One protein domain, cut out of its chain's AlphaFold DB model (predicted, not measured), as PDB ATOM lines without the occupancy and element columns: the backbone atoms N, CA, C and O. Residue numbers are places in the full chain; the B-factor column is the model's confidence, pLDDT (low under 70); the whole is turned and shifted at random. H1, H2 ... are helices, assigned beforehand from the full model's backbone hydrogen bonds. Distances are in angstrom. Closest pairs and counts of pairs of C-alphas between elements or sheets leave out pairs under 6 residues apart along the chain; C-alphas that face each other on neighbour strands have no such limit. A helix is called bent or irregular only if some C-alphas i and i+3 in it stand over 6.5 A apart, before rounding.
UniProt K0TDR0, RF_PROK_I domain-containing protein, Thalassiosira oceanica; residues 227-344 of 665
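AT A GLANCE: This is residues 227 to 344 of the 665 residues of the protein "RF_PROK_I domain-containing protein" of Thalassiosira oceanica (UniProt K0TDR0). A long helical hairpin, H3b and H4, makes the length of a rod; away from its free tip, residues 305 to 310, H2 and H3a form a shorter hairpin, and small H1 packs on H3b. The 118 printed residues, with four named helices, H1 to H4 in order, are all helix and loose, radius of gyration of the C-alphas 18.4 A, spanning 62 by 30 by 19 A.

IN THESE COORDINATES: H1, residues 227 to 232, begins at C-alpha 227 (47.754, 36.058, -14.639). H2, residues 240 to 261, is 32.0 A long. H3, residues 266 to 306, by its hydrogen bonds assigned as one helix, is bent, C-alphas 275 and 278 being 6.8 A apart; its arms are H3a, residues 266 to 275, and H3b, residues 278 to 306, 43.2 A. H4, residues 310 to 343, 50.8 A, ends at C-alpha 343 (57.731, 54.356, -17.858) and is only just irregular, C-alphas 339 and 342 being 6.6 A apart.

HOW THE PARTS SIT: H3b and H4, a hairpin, touch at a shallow tilt of 17 degrees, opposite ways, the closest C-alphas, Ser 303 and Ser 311, 5.8 A apart. H2, with residues 253 to 260 alone, touches H3a in a hairpin; the closest C-alphas, His 253 and Met 273, are 6.0 A apart. H1 touches H3b, residues 283 to 290 alone, about perpendicular at 86 degrees, the closest C-alphas, Gly 230 and His 290, 5.4 A apart. Every O i to N i+4 pair is within hydrogen-bond range in H1 and H2, against 5 of 6 in H3a, 24 of 25 in H3b and 25 of 30 in H4.

THE WHOLE: The farthest C-alphas, Asp 265 and Glu 309, are 62.5 A apart. The printed part has no cut and no long link. The pLDDT is under 70 for 22 residues, among them 227 to 238 and 340 to 344.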
ATOM      1  N   ILE A 227      47.440  34.620 -14.632       47.75
ATOM      2  CA  ILE A 227      47.754  36.058 -14.639       47.75
ATOM      3  C   ILE A 227      46.745  36.836 -15.503       47.75
ATOM      4  O   ILE A 227      46.449  37.989 -15.189       47.75
ATOM      5  N   ASP A 228      46.197  36.223 -16.555       51.84
ATOM      6  CA  ASP A 228      45.308  36.905 -17.501       51.84
ATOM      7  C   ASP A 228      43.911  37.157 -16.915       51.84
ATOM      8  O   ASP A 228      43.480  38.314 -16.882       51.84
ATOM      9  N   ASP A 229      43.260  36.139 -16.340       55.53
ATOM     10  CA  ASP A 229      41.955  36.303 -15.671       55.53
ATOM     11  C   ASP A 229      42.017  37.344 -14.532       55.53
ATOM     12  O   ASP A 229      41.095  38.143 -14.331       55.53
ATOM     13  N   GLY A 230      43.140  37.383 -13.804       60.84
ATOM     14  CA  GLY A 230      43.347  38.289 -12.673       60.84
ATOM     15  C   GLY A 230      43.518  39.760 -13.056       60.84
ATOM     16  O   GLY A 230      43.174  40.635 -12.260       60.84
ATOM     17  N   LEU A 231      44.025  40.060 -14.256       63.59
ATOM     18  CA  LEU A 231      44.145  41.439 -14.739       63.59
ATOM     19  C   LEU A 231      42.897  41.919 -15.493       63.59
ATOM     20  O   LEU A 231      42.574  43.107 -15.421       63.59
ATOM     21  N   GLU A 232      42.182  41.033 -16.190       63.97
ATOM     22  CA  GLU A 232      40.963  41.403 -16.929       63.97
ATOM     23  C   GLU A 232      39.730  41.553 -16.015       63.97
ATOM     24  O   GLU A 232      38.783  42.256 -16.366       63.97
ATOM     25  N   SER A 233      39.780  41.007 -14.794       62.94
ATOM     26  CA  SER A 233      38.761  41.179 -13.743       62.94
ATOM     27  C   SER A 233      38.915  42.447 -12.876       62.94
ATOM     28  O   SER A 233      38.170  42.628 -11.910       62.94
ATOM     29  N   LEU A 234      39.851  43.356 -13.192       61.84
ATOM     30  CA  LEU A 234      40.122  44.545 -12.368       61.84
ATOM     31  C   LEU A 234      39.008  45.620 -12.440       61.84
ATOM     32  O   LEU A 234      38.756  46.176 -13.517       61.84
ATOM     33  N   PRO A 235      38.405  46.028 -11.300       54.16
ATOM     34  CA  PRO A 235      37.443  47.126 -11.268       54.16
ATOM     35  C   PRO A 235      38.113  48.446 -11.679       54.16
ATOM     36  O   PRO A 235      39.232  48.769 -11.266       54.16
ATOM     37  N   GLY A 236      37.414  49.203 -12.526       57.88
ATOM     38  CA  GLY A 236      37.930  50.401 -13.196       57.88
ATOM     39  C   GLY A 236      38.334  50.183 -14.659       57.88
ATOM     40  O   GLY A 236      38.364  51.159 -15.398       57.88
ATOM     41  N   GLY A 237      38.556  48.937 -15.103       59.56
ATOM     42  CA  GLY A 237      38.675  48.586 -16.525       59.56
ATOM     43  C   GLY A 237      39.883  49.195 -17.247       59.56
ATOM     44  O   GLY A 237      39.731  50.090 -18.074       59.56
ATOM     45  N   LEU A 238      41.085  48.672 -16.975       69.88
ATOM     46  CA  LEU A 238      42.295  49.014 -17.735       69.88
ATOM     47  C   LEU A 238      42.092  48.764 -19.242       69.88
ATOM     48  O   LEU A 238      41.570  47.721 -19.634       69.88
ATOM     49  N   SER A 239      42.548  49.691 -20.093       72.38
ATOM     50  CA  SER A 239      42.469  49.532 -21.551       72.38
ATOM     51  C   SER A 239      43.247  48.299 -22.030       72.38
ATOM     52  O   SER A 239      44.217  47.867 -21.398       72.38
ATOM     53  N   HIS A 240      42.870  47.740 -23.182       72.50
ATOM     54  CA  HIS A 240      43.522  46.539 -23.705       72.50
ATOM     55  C   HIS A 240      44.999  46.814 -24.039       72.50
ATOM     56  O   HIS A 240      45.860  45.954 -23.816       72.50
ATOM     57  N   GLY A 241      45.314  48.032 -24.493       69.88
ATOM     58  CA  GLY A 241      46.676  48.533 -24.655       69.88
ATOM     59  C   GLY A 241      47.442  48.588 -23.333       69.88
ATOM     60  O   GLY A 241      48.544  48.036 -23.264       69.88
ATOM     61  N   MET A 242      46.861  49.159 -22.268       75.56
ATOM     62  CA  MET A 242      47.478  49.180 -20.933       75.56
ATOM     63  C   MET A 242      47.770  47.765 -20.423       75.56
ATOM     64  O   MET A 242      48.911  47.473 -20.062       75.56
ATOM     65  N   LEU A 243      46.792  46.859 -20.492       77.75
ATOM     66  CA  LEU A 243      46.946  45.448 -20.119       77.75
ATOM     67  C   LEU A 243      48.062  44.753 -20.912       77.75
ATOM     68  O   LEU A 243      48.937  44.116 -20.327       77.75
ATOM     69  N   SER A 244      48.098  44.933 -22.239       78.25
ATOM     70  CA  SER A 244      49.154  44.363 -23.092       78.25
ATOM     71  C   SER A 244      50.556  44.865 -22.723       78.25
ATOM     72  O   SER A 244      51.532  44.116 -22.811       78.25
ATOM     73  N   ARG A 245      50.665  46.114 -22.249       77.38
ATOM     74  CA  ARG A 245      51.938  46.717 -21.846       77.38
ATOM     75  C   ARG A 245      52.371  46.256 -20.452       77.38
ATOM     76  O   ARG A 245      53.557  45.995 -20.269       77.38
ATOM     77  N   ILE A 246      51.440  46.077 -19.508       82.75
ATOM     78  CA  ILE A 246      51.722  45.469 -18.193       82.75
ATOM     79  C   ILE A 246      52.255  44.039 -18.372       82.75
ATOM     80  O   ILE A 246      53.320  43.721 -17.838       82.75
ATOM     81  N   ARG A 247      51.583  43.219 -19.199       82.56
ATOM     82  CA  ARG A 247      52.034  41.868 -19.593       82.56
ATOM     83  C   ARG A 247      53.483  41.891 -20.111       82.56
ATOM     84  O   ARG A 247      54.339  41.171 -19.600       82.56
ATOM     85  N   ALA A 248      53.785  42.779 -21.064       80.88
ATOM     86  CA  ALA A 248      55.125  42.920 -21.638       80.88
ATOM     87  C   ALA A 248      56.195  43.381 -20.624       80.88
ATOM     88  O   ALA A 248      57.340  42.935 -20.693       80.88
ATOM     89  N   MET A 249      55.845  44.250 -19.669       82.69
ATOM     90  CA  MET A 249      56.780  44.720 -18.638       82.69
ATOM     91  C   MET A 249      57.064  43.673 -17.561       82.69
ATOM     92  O   MET A 249      58.218  43.563 -17.145       82.69
ATOM     93  N   LYS A 250      56.081  42.849 -17.170       86.50
ATOM     94  CA  LYS A 250      56.349  41.680 -16.316       86.50
ATOM     95  C   LYS A 250      57.266  40.680 -17.029       86.50
ATOM     96  O   LYS A 250      58.284  40.287 -16.469       86.50
ATOM     97  N   ALA A 251      57.001  40.380 -18.304       86.88
ATOM     98  CA  ALA A 251      57.885  39.525 -19.098       86.88
ATOM     99  C   ALA A 251      59.332  40.065 -19.186       86.88
ATOM    100  O   ALA A 251      60.277  39.287 -19.052       86.88
ATOM    101  N   ARG A 252      59.536  41.389 -19.339       86.06
ATOM    102  CA  ARG A 252      60.888  41.988 -19.290       86.06
ATOM    103  C   ARG A 252      61.531  41.921 -17.908       86.06
ATOM    104  O   ARG A 252      62.727  41.662 -17.835       86.06
ATOM    105  N   HIS A 253      60.777  42.138 -16.834       89.19
ATOM    106  CA  HIS A 253      61.284  42.004 -15.464       89.19
ATOM    107  C   HIS A 253      61.824  40.590 -15.209       89.19
ATOM    108  O   HIS A 253      62.942  40.424 -14.717       89.19
ATOM    109  N   ASP A 254      61.072  39.573 -15.626       87.06
ATOM    110  CA  ASP A 254      61.436  38.173 -15.416       87.06
ATOM    111  C   ASP A 254      62.616  37.752 -16.321       87.06
ATOM    112  O   ASP A 254      63.528  37.051 -15.870       87.06
ATOM    113  N   GLU A 255      62.691  38.275 -17.554       89.00
ATOM    114  CA  GLU A 255      63.876  38.145 -18.415       89.00
ATOM    115  C   GLU A 255      65.116  38.785 -17.764       89.00
ATOM    116  O   GLU A 255      66.141  38.116 -17.614       89.00
ATOM    117  N   VAL A 256      65.036  40.049 -17.328       87.94
ATOM    118  CA  VAL A 256      66.141  40.790 -16.689       87.94
ATOM    119  C   VAL A 256      66.605  40.095 -15.405       87.94
ATOM    120  O   VAL A 256      67.811  39.937 -15.195       87.94
ATOM    121  N   SER A 257      65.674  39.586 -14.595       88.75
ATOM    122  CA  SER A 257      65.958  38.748 -13.426       88.75
ATOM    123  C   SER A 257      66.756  37.491 -13.798       88.75
ATOM    124  O   SER A 257      67.747  37.161 -13.138       88.75
ATOM    125  N   SER A 258      66.397  36.813 -14.895       89.38
ATOM    126  CA  SER A 258      67.148  35.654 -15.394       89.38
ATOM    127  C   SER A 258      68.539  36.034 -15.934       89.38
ATOM    128  O   SER A 258      69.511  35.313 -15.708       89.38
ATOM    129  N   LEU A 259      68.679  37.186 -16.597       88.81
ATOM    130  CA  LEU A 259      69.955  37.673 -17.132       88.81
ATOM    131  C   LEU A 259      70.924  38.082 -16.014       88.81
ATOM    132  O   LEU A 259      72.122  37.809 -16.111       88.81
ATOM    133  N   LEU A 260      70.415  38.663 -14.922       88.06
ATOM    134  CA  LEU A 260      71.192  38.946 -13.713       88.06
ATOM    135  C   LEU A 260      71.705  37.655 -13.055       88.06
ATOM    136  O   LEU A 260      72.889  37.581 -12.723       88.06
ATOM    137  N   GLN A 261      70.860  36.623 -12.938       88.25
ATOM    138  CA  GLN A 261      71.249  35.300 -12.422       88.25
ATOM    139  C   GLN A 261      72.301  34.605 -13.306       88.25
ATOM    140  O   GLN A 261      73.207  33.953 -12.790       88.25
ATOM    141  N   ASN A 262      72.220  34.788 -14.627       90.19
ATOM    142  CA  ASN A 262      73.179  34.258 -15.599       90.19
ATOM    143  C   ASN A 262      74.485  35.079 -15.715       90.19
ATOM    144  O   ASN A 262      75.345  34.743 -16.528       90.19
ATOM    145  N   GLY A 263      74.668  36.128 -14.903       85.50
ATOM    146  CA  GLY A 263      75.911  36.908 -14.852       85.50
ATOM    147  C   GLY A 263      76.043  38.002 -15.919       85.50
ATOM    148  O   GLY A 263      77.164  38.346 -16.294       85.50
ATOM    149  N   GLY A 264      74.925  38.550 -16.409       80.25
ATOM    150  CA  GLY A 264      74.910  39.729 -17.283       80.25
ATOM    151  C   GLY A 264      75.433  41.010 -16.611       80.25
ATOM    152  O   GLY A 264      75.782  41.014 -15.427       80.25
ATOM    153  N   ASP A 265      75.477  42.117 -17.363       83.69
ATOM    154  CA  ASP A 265      75.929  43.422 -16.851       83.69
ATOM    155  C   ASP A 265      75.033  43.921 -15.708       83.69
ATOM    156  O   ASP A 265      73.943  44.450 -15.916       83.69
ATOM    157  N   GLN A 266      75.547  43.787 -14.487       79.12
ATOM    158  CA  GLN A 266      74.876  44.171 -13.249       79.12
ATOM    159  C   GLN A 266      74.540  45.673 -13.199       79.12
ATOM    160  O   GLN A 266      73.627  46.073 -12.481       79.12
ATOM    161  N   THR A 267      75.265  46.511 -13.946       77.81
ATOM    162  CA  THR A 267      75.153  47.976 -13.885       77.81
ATOM    163  C   THR A 267      73.991  48.525 -14.711       77.81
ATOM    164  O   THR A 267      73.323  49.459 -14.268       77.81
ATOM    165  N   SER A 268      73.732  47.961 -15.895       74.44
ATOM    166  CA  SER A 268      72.564  48.310 -16.717       74.44
ATOM    167  C   SER A 268      71.326  47.518 -16.296       74.44
ATOM    168  O   SER A 268      70.306  48.116 -15.954       74.44
ATOM    169  N   LEU A 269      71.433  46.187 -16.209       81.12
ATOM    170  CA  LEU A 269      70.319  45.312 -15.831       81.12
ATOM    171  C   LEU A 269      69.816  45.597 -14.408       81.12
ATOM    172  O   LEU A 269      68.620  45.518 -14.160       81.12
ATOM    173  N   GLY A 270      70.695  45.990 -13.477       78.25
ATOM    174  CA  GLY A 270      70.295  46.372 -12.119       78.25
ATOM    175  C   GLY A 270      69.419  47.630 -12.065       78.25
ATOM    176  O   GLY A 270      68.507  47.702 -11.242       78.25
ATOM    177  N   LYS A 271      69.636  48.599 -12.969       76.06
ATOM    178  CA  LYS A 271      68.763  49.779 -13.104       76.06
ATOM    179  C   LYS A 271      67.399  49.406 -13.680       76.06
ATOM    180  O   LYS A 271      66.381  49.839 -13.153       76.06
ATOM    181  N   GLU A 272      67.383  48.603 -14.740       76.19
ATOM    182  CA  GLU A 272      66.147  48.184 -15.413       76.19
ATOM    183  C   GLU A 272      65.291  47.266 -14.524       76.19
ATOM    184  O   GLU A 272      64.076  47.425 -14.440       76.19
ATOM    185  N   MET A 273      65.929  46.378 -13.757       81.12
ATOM    186  CA  MET A 273      65.268  45.616 -12.698       81.12
ATOM    187  C   MET A 273      64.612  46.557 -11.677       81.12
ATOM    188  O   MET A 273      63.457  46.363 -11.306       81.12
ATOM    189  N   SER A 274      65.323  47.612 -11.256       76.62
ATOM    190  CA  SER A 274      64.812  48.583 -10.284       76.62
ATOM    191  C   SER A 274      63.630  49.408 -10.801       76.62
ATOM    192  O   SER A 274      62.782  49.770  -9.989       76.62
ATOM    193  N   SER A 275      63.550  49.716 -12.100       70.81
ATOM    194  CA  SER A 275      62.414  50.460 -12.664       70.81
ATOM    195  C   SER A 275      61.176  49.576 -12.852       70.81
ATOM    196  O   SER A 275      60.063  50.015 -12.563       70.81
ATOM    197  N   LEU A 276      61.358  48.314 -13.261       80.00
ATOM    198  CA  LEU A 276      60.262  47.368 -13.500       80.00
ATOM    199  C   LEU A 276      59.718  46.695 -12.226       80.00
ATOM    200  O   LEU A 276      58.557  46.276 -12.211       80.00
ATOM    201  N   ALA A 277      60.508  46.614 -11.147       80.06
ATOM    202  CA  ALA A 277      60.141  45.920  -9.905       80.06
ATOM    203  C   ALA A 277      58.797  46.373  -9.302       80.06
ATOM    204  O   ALA A 277      58.048  45.546  -8.784       80.06
ATOM    205  N   GLY A 278      58.459  47.665  -9.405       78.12
ATOM    206  CA  GLY A 278      57.181  48.193  -8.914       78.12
ATOM    207  C   GLY A 278      55.963  47.615  -9.644       78.12
ATOM    208  O   GLY A 278      54.961  47.288  -9.009       78.12
ATOM    209  N   ILE A 279      56.062  47.409 -10.962       80.31
ATOM    210  CA  ILE A 279      54.988  46.794 -11.755       80.31
ATOM    211  C   ILE A 279      54.911  45.290 -11.485       80.31
ATOM    212  O   ILE A 279      53.803  44.788 -11.301       80.31
ATOM    213  N   SER A 280      56.042  44.575 -11.374       83.94
ATOM    214  CA  SER A 280      55.999  43.152 -10.992       83.94
ATOM    215  C   SER A 280      55.326  42.969  -9.635       83.94
ATOM    216  O   SER A 280      54.377  42.199  -9.534       83.94
ATOM    217  N   ALA A 281      55.714  43.751  -8.622       83.81
ATOM    218  CA  ALA A 281      55.115  43.678  -7.291       83.81
ATOM    219  C   ALA A 281      53.596  43.951  -7.292       83.81
ATOM    220  O   ALA A 281      52.865  43.355  -6.499       83.81
ATOM    221  N   LEU A 282      53.089  44.812  -8.185       83.44
ATOM    222  CA  LEU A 282      51.646  45.000  -8.374       83.44
ATOM    223  C   LEU A 282      50.990  43.793  -9.071       83.44
ATOM    224  O   LEU A 282      49.949  43.327  -8.606       83.44
ATOM    225  N   CYS A 283      51.604  43.233 -10.120       84.31
ATOM    226  CA  CYS A 283      51.130  42.012 -10.792       84.31
ATOM    227  C   CYS A 283      51.082  40.804  -9.849       84.31
ATOM    228  O   CYS A 283      50.129  40.025  -9.875       84.31
ATOM    229  N   ASP A 284      52.097  40.650  -9.003       84.94
ATOM    230  CA  ASP A 284      52.215  39.544  -8.056       84.94
ATOM    231  C   ASP A 284      51.171  39.671  -6.933       84.94
ATOM    232  O   ASP A 284      50.589  38.672  -6.510       84.94
ATOM    233  N   ARG A 285      50.835  40.905  -6.522       84.12
ATOM    234  CA  ARG A 285      49.718  41.187  -5.603       84.12
ATOM    235  C   ARG A 285      48.345  40.913  -6.223       84.12
ATOM    236  O   ARG A 285      47.488  40.381  -5.524       84.12
ATOM    237  N   VAL A 286      48.131  41.219  -7.507       85.12
ATOM    238  CA  VAL A 286      46.899  40.811  -8.216       85.12
ATOM    239  C   VAL A 286      46.805  39.294  -8.311       85.12
ATOM    240  O   VAL A 286      45.774  38.738  -7.959       85.12
ATOM    241  N   SER A 287      47.887  38.623  -8.708       85.38
ATOM    242  CA  SER A 287      47.920  37.158  -8.825       85.38
ATOM    243  C   SER A 287      47.619  36.478  -7.480       85.38
ATOM    244  O   SER A 287      46.903  35.482  -7.442       85.38
ATOM    245  N   ALA A 288      48.100  37.043  -6.365       85.62
ATOM    246  CA  ALA A 288      47.773  36.573  -5.019       85.62
ATOM    247  C   ALA A 288      46.284  36.759  -4.667       85.62
ATOM    248  O   ALA A 288      45.636  35.797  -4.262       85.62
ATOM    249  N   ILE A 289      45.718  37.956  -4.876       84.88
ATOM    250  CA  ILE A 289      44.292  38.224  -4.606       84.88
ATOM    251  C   ILE A 289      43.386  37.384  -5.521       84.88
ATOM    252  O   ILE A 289      42.334  36.924  -5.087       84.88
ATOM    253  N   HIS A 290      43.791  37.132  -6.768       84.38
ATOM    254  CA  HIS A 290      43.038  36.283  -7.688       84.38
ATOM    255  C   HIS A 290      43.090  34.799  -7.289       84.38
ATOM    256  O   HIS A 290      42.082  34.103  -7.393       84.38
ATOM    257  N   ALA A 291      44.213  34.317  -6.744       84.88
ATOM    258  CA  ALA A 291      44.298  32.974  -6.166       84.88
ATOM    259  C   ALA A 291      43.441  32.827  -4.890       84.88
ATOM    260  O   ALA A 291      42.779  31.803  -4.712       84.88
ATOM    261  N   GLU A 292      43.396  33.855  -4.029       86.94
ATOM    262  CA  GLU A 292      42.462  33.919  -2.892       86.94
ATOM    263  C   GLU A 292      40.999  33.898  -3.381       86.94
ATOM    264  O   GLU A 292      40.203  33.095  -2.895       86.94
ATOM    265  N   ARG A 293      40.664  34.691  -4.411       86.31
ATOM    266  CA  ARG A 293      39.340  34.710  -5.057       86.31
ATOM    267  C   ARG A 293      38.941  33.337  -5.612       86.31
ATOM    268  O   ARG A 293      37.844  32.881  -5.309       86.31
ATOM    269  N   SER A 294      39.808  32.676  -6.389       86.00
ATOM    270  CA  SER A 294      39.544  31.334  -6.947       86.00
ATOM    271  C   SER A 294      39.255  30.326  -5.838       86.00
ATOM    272  O   SER A 294      38.241  29.639  -5.879       86.00
ATOM    273  N   SER A 295      40.082  30.326  -4.786       87.38
ATOM    274  CA  SER A 295      39.922  29.426  -3.636       87.38
ATOM    275  C   SER A 295      38.566  29.606  -2.935       87.38
ATOM    276  O   SER A 295      37.950  28.627  -2.522       87.38
ATOM    277  N   LEU A 296      38.084  30.849  -2.805       87.00
ATOM    278  CA  LEU A 296      36.768  31.149  -2.228       87.00
ATOM    279  C   LEU A 296      35.607  30.770  -3.164       87.00
ATOM    280  O   LEU A 296      34.578  30.297  -2.685       87.00
ATOM    281  N   VAL A 297      35.763  30.934  -4.480       86.88
ATOM    282  CA  VAL A 297      34.756  30.515  -5.473       86.88
ATOM    283  C   VAL A 297      34.638  28.989  -5.532       86.88
ATOM    284  O   VAL A 297      33.524  28.476  -5.524       86.88
ATOM    285  N   GLU A 298      35.753  28.256  -5.494       87.38
ATOM    286  CA  GLU A 298      35.762  26.786  -5.423       87.38
ATOM    287  C   GLU A 298      35.018  26.279  -4.171       87.38
ATOM    288  O   GLU A 298      34.152  25.410  -4.271       87.38
ATOM    289  N   LEU A 299      35.267  26.884  -3.000       85.69
ATOM    290  CA  LEU A 299      34.537  26.575  -1.760       85.69
ATOM    291  C   LEU A 299      33.039  26.918  -1.847       85.69
ATOM    292  O   LEU A 299      32.205  26.188  -1.302       85.69
ATOM    293  N   LEU A 300      32.681  28.004  -2.539       84.94
ATOM    294  CA  LEU A 300      31.285  28.368  -2.782       84.94
ATOM    295  C   LEU A 300      30.589  27.304  -3.647       84.94
ATOM    296  O   LEU A 300      29.510  26.839  -3.277       84.94
ATOM    297  N   GLU A 301      31.212  26.871  -4.747       84.69
ATOM    298  CA  GLU A 301      30.677  25.830  -5.636       84.69
ATOM    299  C   GLU A 301      30.543  24.468  -4.930       84.69
ATOM    300  O   GLU A 301      29.503  23.815  -5.060       84.69
ATOM    301  N   GLU A 302      31.528  24.063  -4.117       84.25
ATOM    302  CA  GLU A 302      31.433  22.849  -3.293       84.25
ATOM    303  C   GLU A 302      30.274  22.927  -2.278       84.25
ATOM    304  O   GLU A 302      29.505  21.971  -2.141       84.25
ATOM    305  N   SER A 303      30.091  24.070  -1.602       78.69
ATOM    306  CA  SER A 303      29.009  24.263  -0.616       78.69
ATOM    307  C   SER A 303      27.609  24.343  -1.245       78.69
ATOM    308  O   SER A 303      26.629  23.866  -0.662       78.69
ATOM    309  N   ALA A 304      27.508  24.877  -2.466       77.00
ATOM    310  CA  ALA A 304      26.273  24.907  -3.242       77.00
ATOM    311  C   ALA A 304      25.856  23.506  -3.726       77.00
ATOM    312  O   ALA A 304      24.666  23.249  -3.920       77.00
ATOM    313  N   ALA A 305      26.816  22.587  -3.890       79.12
ATOM    314  CA  ALA A 305      26.560  21.212  -4.305       79.12
ATOM    315  C   ALA A 305      26.022  20.303  -3.180       79.12
ATOM    316  O   ALA A 305      25.405  19.282  -3.495       79.12
ATOM    317  N   SER A 306      26.216  20.643  -1.894       72.94
ATOM    318  CA  SER A 306      25.620  19.885  -0.776       72.94
ATOM    319  C   SER A 306      24.148  20.250  -0.543       72.94
ATOM    320  O   SER A 306      23.314  19.363  -0.365       72.94
ATOM    321  N   GLY A 307      23.809  21.543  -0.648       65.12
ATOM    322  CA  GLY A 307      22.428  22.039  -0.627       65.12
ATOM    323  C   GLY A 307      21.751  22.079   0.750       65.12
ATOM    324  O   GLY A 307      20.521  22.147   0.813       65.12
ATOM    325  N   ASP A 308      22.524  22.033   1.835       73.88
ATOM    326  CA  ASP A 308      22.034  22.109   3.215       73.88
ATOM    327  C   ASP A 308      21.561  23.532   3.590       73.88
ATOM    328  O   ASP A 308      21.897  24.516   2.927       73.88
ATOM    329  N   GLU A 309      20.773  23.683   4.666       64.06
ATOM    330  CA  GLU A 309      20.345  25.023   5.117       64.06
ATOM    331  C   GLU A 309      21.527  25.858   5.644       64.06
ATOM    332  O   GLU A 309      21.600  27.053   5.347       64.06
ATOM    333  N   ASP A 310      22.486  25.210   6.314       68.25
ATOM    334  CA  ASP A 310      23.730  25.814   6.816       68.25
ATOM    335  C   ASP A 310      24.613  26.378   5.678       68.25
ATOM    336  O   ASP A 310      25.339  27.354   5.881       68.25
ATOM    337  N   SER A 311      24.508  25.838   4.451       71.94
ATOM    338  CA  SER A 311      25.269  26.323   3.285       71.94
ATOM    339  C   SER A 311      24.948  27.775   2.913       71.94
ATOM    340  O   SER A 311      25.738  28.405   2.217       71.94
ATOM    341  N   LYS A 312      23.815  28.339   3.364       76.06
ATOM    342  CA  LYS A 312      23.463  29.747   3.099       76.06
ATOM    343  C   LYS A 312      24.228  30.727   3.980       76.06
ATOM    344  O   LYS A 312      24.722  31.719   3.463       76.06
ATOM    345  N   GLU A 313      24.348  30.445   5.277       78.94
ATOM    346  CA  GLU A 313      25.090  31.313   6.204       78.94
ATOM    347  C   GLU A 313      26.586  31.319   5.842       78.94
ATOM    348  O   GLU A 313      27.207  32.378   5.792       78.94
ATOM    349  N   PHE A 314      27.123  30.157   5.446       82.19
ATOM    350  CA  PHE A 314      28.469  30.047   4.878       82.19
ATOM    351  C   PHE A 314      28.621  30.802   3.544       82.19
ATOM    352  O   PHE A 314      29.607  31.513   3.349       82.19
ATOM    353  N   ALA A 315      27.650  30.694   2.630       82.44
ATOM    354  CA  ALA A 315      27.691  31.431   1.369       82.44
ATOM    355  C   ALA A 315      27.671  32.954   1.584       82.44
ATOM    356  O   ALA A 315      28.430  33.654   0.915       82.44
ATOM    357  N   ASP A 316      26.857  33.468   2.510       83.44
ATOM    358  CA  ASP A 316      26.806  34.898   2.836       83.44
ATOM    359  C   ASP A 316      28.139  35.394   3.448       83.44
ATOM    360  O   ASP A 316      28.603  36.483   3.101       83.44
ATOM    361  N   GLU A 317      28.809  34.588   4.286       85.38
ATOM    362  CA  GLU A 317      30.155  34.892   4.812       85.38
ATOM    363  C   GLU A 317      31.207  34.953   3.686       85.38
ATOM    364  O   GLU A 317      31.943  35.939   3.577       85.38
ATOM    365  N   VAL A 318      31.219  33.967   2.779       85.94
ATOM    366  CA  VAL A 318      32.132  33.924   1.620       85.94
ATOM    367  C   VAL A 318      31.888  35.086   0.645       85.94
ATOM    368  O   VAL A 318      32.848  35.671   0.142       85.94
ATOM    369  N   HIS A 319      30.634  35.487   0.405       83.75
ATOM    370  CA  HIS A 319      30.333  36.686  -0.394       83.75
ATOM    371  C   HIS A 319      30.864  37.966   0.273       83.75
ATOM    372  O   HIS A 319      31.360  38.855  -0.422       83.75
ATOM    373  N   GLY A 320      30.823  38.048   1.608       85.31
ATOM    374  CA  GLY A 320      31.430  39.141   2.370       85.31
ATOM    375  C   GLY A 320      32.954  39.206   2.222       85.31
ATOM    376  O   GLY A 320      33.505  40.289   2.009       85.31
ATOM    377  N   GLU A 321      33.649  38.065   2.267       87.06
ATOM    378  CA  GLU A 321      35.095  38.021   2.000       87.06
ATOM    379  C   GLU A 321      35.427  38.395   0.545       87.06
ATOM    380  O   GLU A 321      36.368  39.158   0.311       87.06
ATOM    381  N   LEU A 322      34.627  37.947  -0.428       84.06
ATOM    382  CA  LEU A 322      34.784  38.313  -1.839       84.06
ATOM    383  C   LEU A 322      34.609  39.825  -2.074       84.06
ATOM    384  O   LEU A 322      35.446  40.419  -2.756       84.06
ATOM    385  N   GLU A 323      33.617  40.485  -1.460       84.44
ATOM    386  CA  GLU A 323      33.469  41.950  -1.557       84.44
ATOM    387  C   GLU A 323      34.688  42.682  -0.957       84.44
ATOM    388  O   GLU A 323      35.172  43.679  -1.501       84.44
ATOM    389  N   LEU A 324      35.250  42.162   0.142       86.06
ATOM    390  CA  LEU A 324      36.478  42.693   0.741       86.06
ATOM    391  C   LEU A 324      37.719  42.469  -0.141       86.06
ATOM    392  O   LEU A 324      38.645  43.281  -0.078       86.06
ATOM    393  N   LEU A 325      37.770  41.414  -0.963       84.75
ATOM    394  CA  LEU A 325      38.822  41.231  -1.970       84.75
ATOM    395  C   LEU A 325      38.645  42.185  -3.159       84.75
ATOM    396  O   LEU A 325      39.620  42.812  -3.574       84.75
ATOM    397  N   GLU A 326      37.425  42.380  -3.662       80.56
ATOM    398  CA  GLU A 326      37.162  43.322  -4.762       80.56
ATOM    399  C   GLU A 326      37.488  44.772  -4.368       80.56
ATOM    400  O   GLU A 326      38.172  45.478  -5.114       80.56
ATOM    401  N   ARG A 327      37.151  45.187  -3.138       82.12
ATOM    402  CA  ARG A 327      37.564  46.491  -2.583       82.12
ATOM    403  C   ARG A 327      39.088  46.655  -2.454       82.12
ATOM    404  O   ARG A 327      39.573  47.783  -2.503       82.12
ATOM    405  N   LYS A 328      39.867  45.570  -2.321       83.88
ATOM    406  CA  LYS A 328      41.347  45.623  -2.359       83.88
ATOM    407  C   LYS A 328      41.897  45.774  -3.781       83.88
ATOM    408  O   LYS A 328      43.031  46.231  -3.924       83.88
ATOM    409  N   LEU A 329      41.134  45.423  -4.820       79.12
ATOM    410  CA  LEU A 329      41.570  45.548  -6.216       79.12
ATOM    411  C   LEU A 329      41.463  46.988  -6.747       79.12
ATOM    412  O   LEU A 329      42.352  47.405  -7.483       79.12
ATOM    413  N   GLU A 330      40.470  47.785  -6.335       76.31
ATOM    414  CA  GLU A 330      40.345  49.204  -6.739       76.31
ATOM    415  C   GLU A 330      41.604  50.076  -6.486       76.31
ATOM    416  O   GLU A 330      42.051  50.773  -7.404       76.31
ATOM    417  N   PRO A 331      42.239  50.072  -5.293       80.12
ATOM    418  CA  PRO A 331      43.478  50.822  -5.083       80.12
ATOM    419  C   PRO A 331      44.677  50.208  -5.822       80.12
ATOM    420  O   PRO A 331      45.700  50.875  -5.974       80.12
ATOM    421  N   ILE A 332      44.584  48.957  -6.286       79.75
ATOM    422  CA  ILE A 332      45.636  48.294  -7.068       79.75
ATOM    423  C   ILE A 332      45.503  48.636  -8.557       79.75
ATOM    424  O   ILE A 332      46.515  48.990  -9.162       79.75
ATOM    425  N   SER A 333      44.295  48.633  -9.136       75.62
ATOM    426  CA  SER A 333      44.074  49.077 -10.522       75.62
ATOM    427  C   SER A 333      44.506  50.534 -10.703       75.62
ATOM    428  O   SER A 333      45.253  50.839 -11.635       75.62
ATOM    429  N   ARG A 334      44.193  51.410  -9.736       74.06
ATOM    430  CA  ARG A 334      44.736  52.778  -9.686       74.06
ATOM    431  C   ARG A 334      46.268  52.792  -9.632       74.06
ATOM    432  O   ARG A 334      46.889  53.462 -10.453       74.06
ATOM    433  N   LYS A 335      46.890  52.009  -8.737       76.50
ATOM    434  CA  LYS A 335      48.360  51.926  -8.621       76.50
ATOM    435  C   LYS A 335      49.043  51.407  -9.899       76.50
ATOM    436  O   LYS A 335      50.152  51.853 -10.183       76.50
ATOM    437  N   PHE A 336      48.393  50.569 -10.714       76.06
ATOM    438  CA  PHE A 336      48.891  50.238 -12.058       76.06
ATOM    439  C   PHE A 336      48.915  51.451 -12.973       76.06
ATOM    440  O   PHE A 336      49.996  51.820 -13.428       76.06
ATOM    441  N   VAL A 337      47.760  52.084 -13.203       70.06
ATOM    442  CA  VAL A 337      47.633  53.293 -14.035       70.06
ATOM    443  C   VAL A 337      48.674  54.342 -13.624       70.06
ATOM    444  O   VAL A 337      49.408  54.873 -14.454       70.06
ATOM    445  N   GLU A 338      48.811  54.561 -12.320       66.69
ATOM    446  CA  GLU A 338      49.796  55.450 -11.714       66.69
ATOM    447  C   GLU A 338      51.262  55.079 -12.008       66.69
ATOM    448  O   GLU A 338      52.073  55.976 -12.257       66.69
ATOM    449  N   SER A 339      51.607  53.788 -11.963       70.12
ATOM    450  CA  SER A 339      52.961  53.270 -12.224       70.12
ATOM    451  C   SER A 339      53.321  53.177 -13.710       70.12
ATOM    452  O   SER A 339      54.503  53.191 -14.054       70.12
ATOM    453  N   LEU A 340      52.324  53.114 -14.600       68.81
ATOM    454  CA  LEU A 340      52.537  53.075 -16.044       68.81
ATOM    455  C   LEU A 340      53.111  54.394 -16.567       68.81
ATOM    456  O   LEU A 340      54.066  54.369 -17.339       68.81
ATOM    457  N   VAL A 341      52.545  55.532 -16.146       62.03
ATOM    458  CA  VAL A 341      52.810  56.850 -16.753       62.03
ATOM    459  C   VAL A 341      54.304  57.225 -16.831       62.03
ATOM    460  O   VAL A 341      54.733  57.617 -17.918       62.03
ATOM    461  N   PRO A 342      55.135  57.078 -15.774       59.09
ATOM    462  CA  PRO A 342      56.556  57.445 -15.844       59.09
ATOM    463  C   PRO A 342      57.386  56.575 -16.803       59.09
ATOM    464  O   PRO A 342      58.405  57.024 -17.316       59.09
ATOM    465  N   LEU A 343      56.964  55.335 -17.072       54.69
ATOM    466  CA  LEU A 343      57.731  54.356 -17.858       54.69
ATOM    467  C   LEU A 343      57.443  54.420 -19.372       54.69
ATOM    468  O   LEU A 343      57.959  53.612 -20.147       54.69
ATOM    469  N   LEU A 344      56.620  55.375 -19.814       51.56
ATOM    470  CA  LEU A 344      56.286  55.579 -21.229       51.56
ATOM    471  C   LEU A 344      57.325  56.442 -21.952       51.56
ATOM    472  O   LEU A 344      57.638  56.157 -23.108       51.56
TER     473      LEU A 344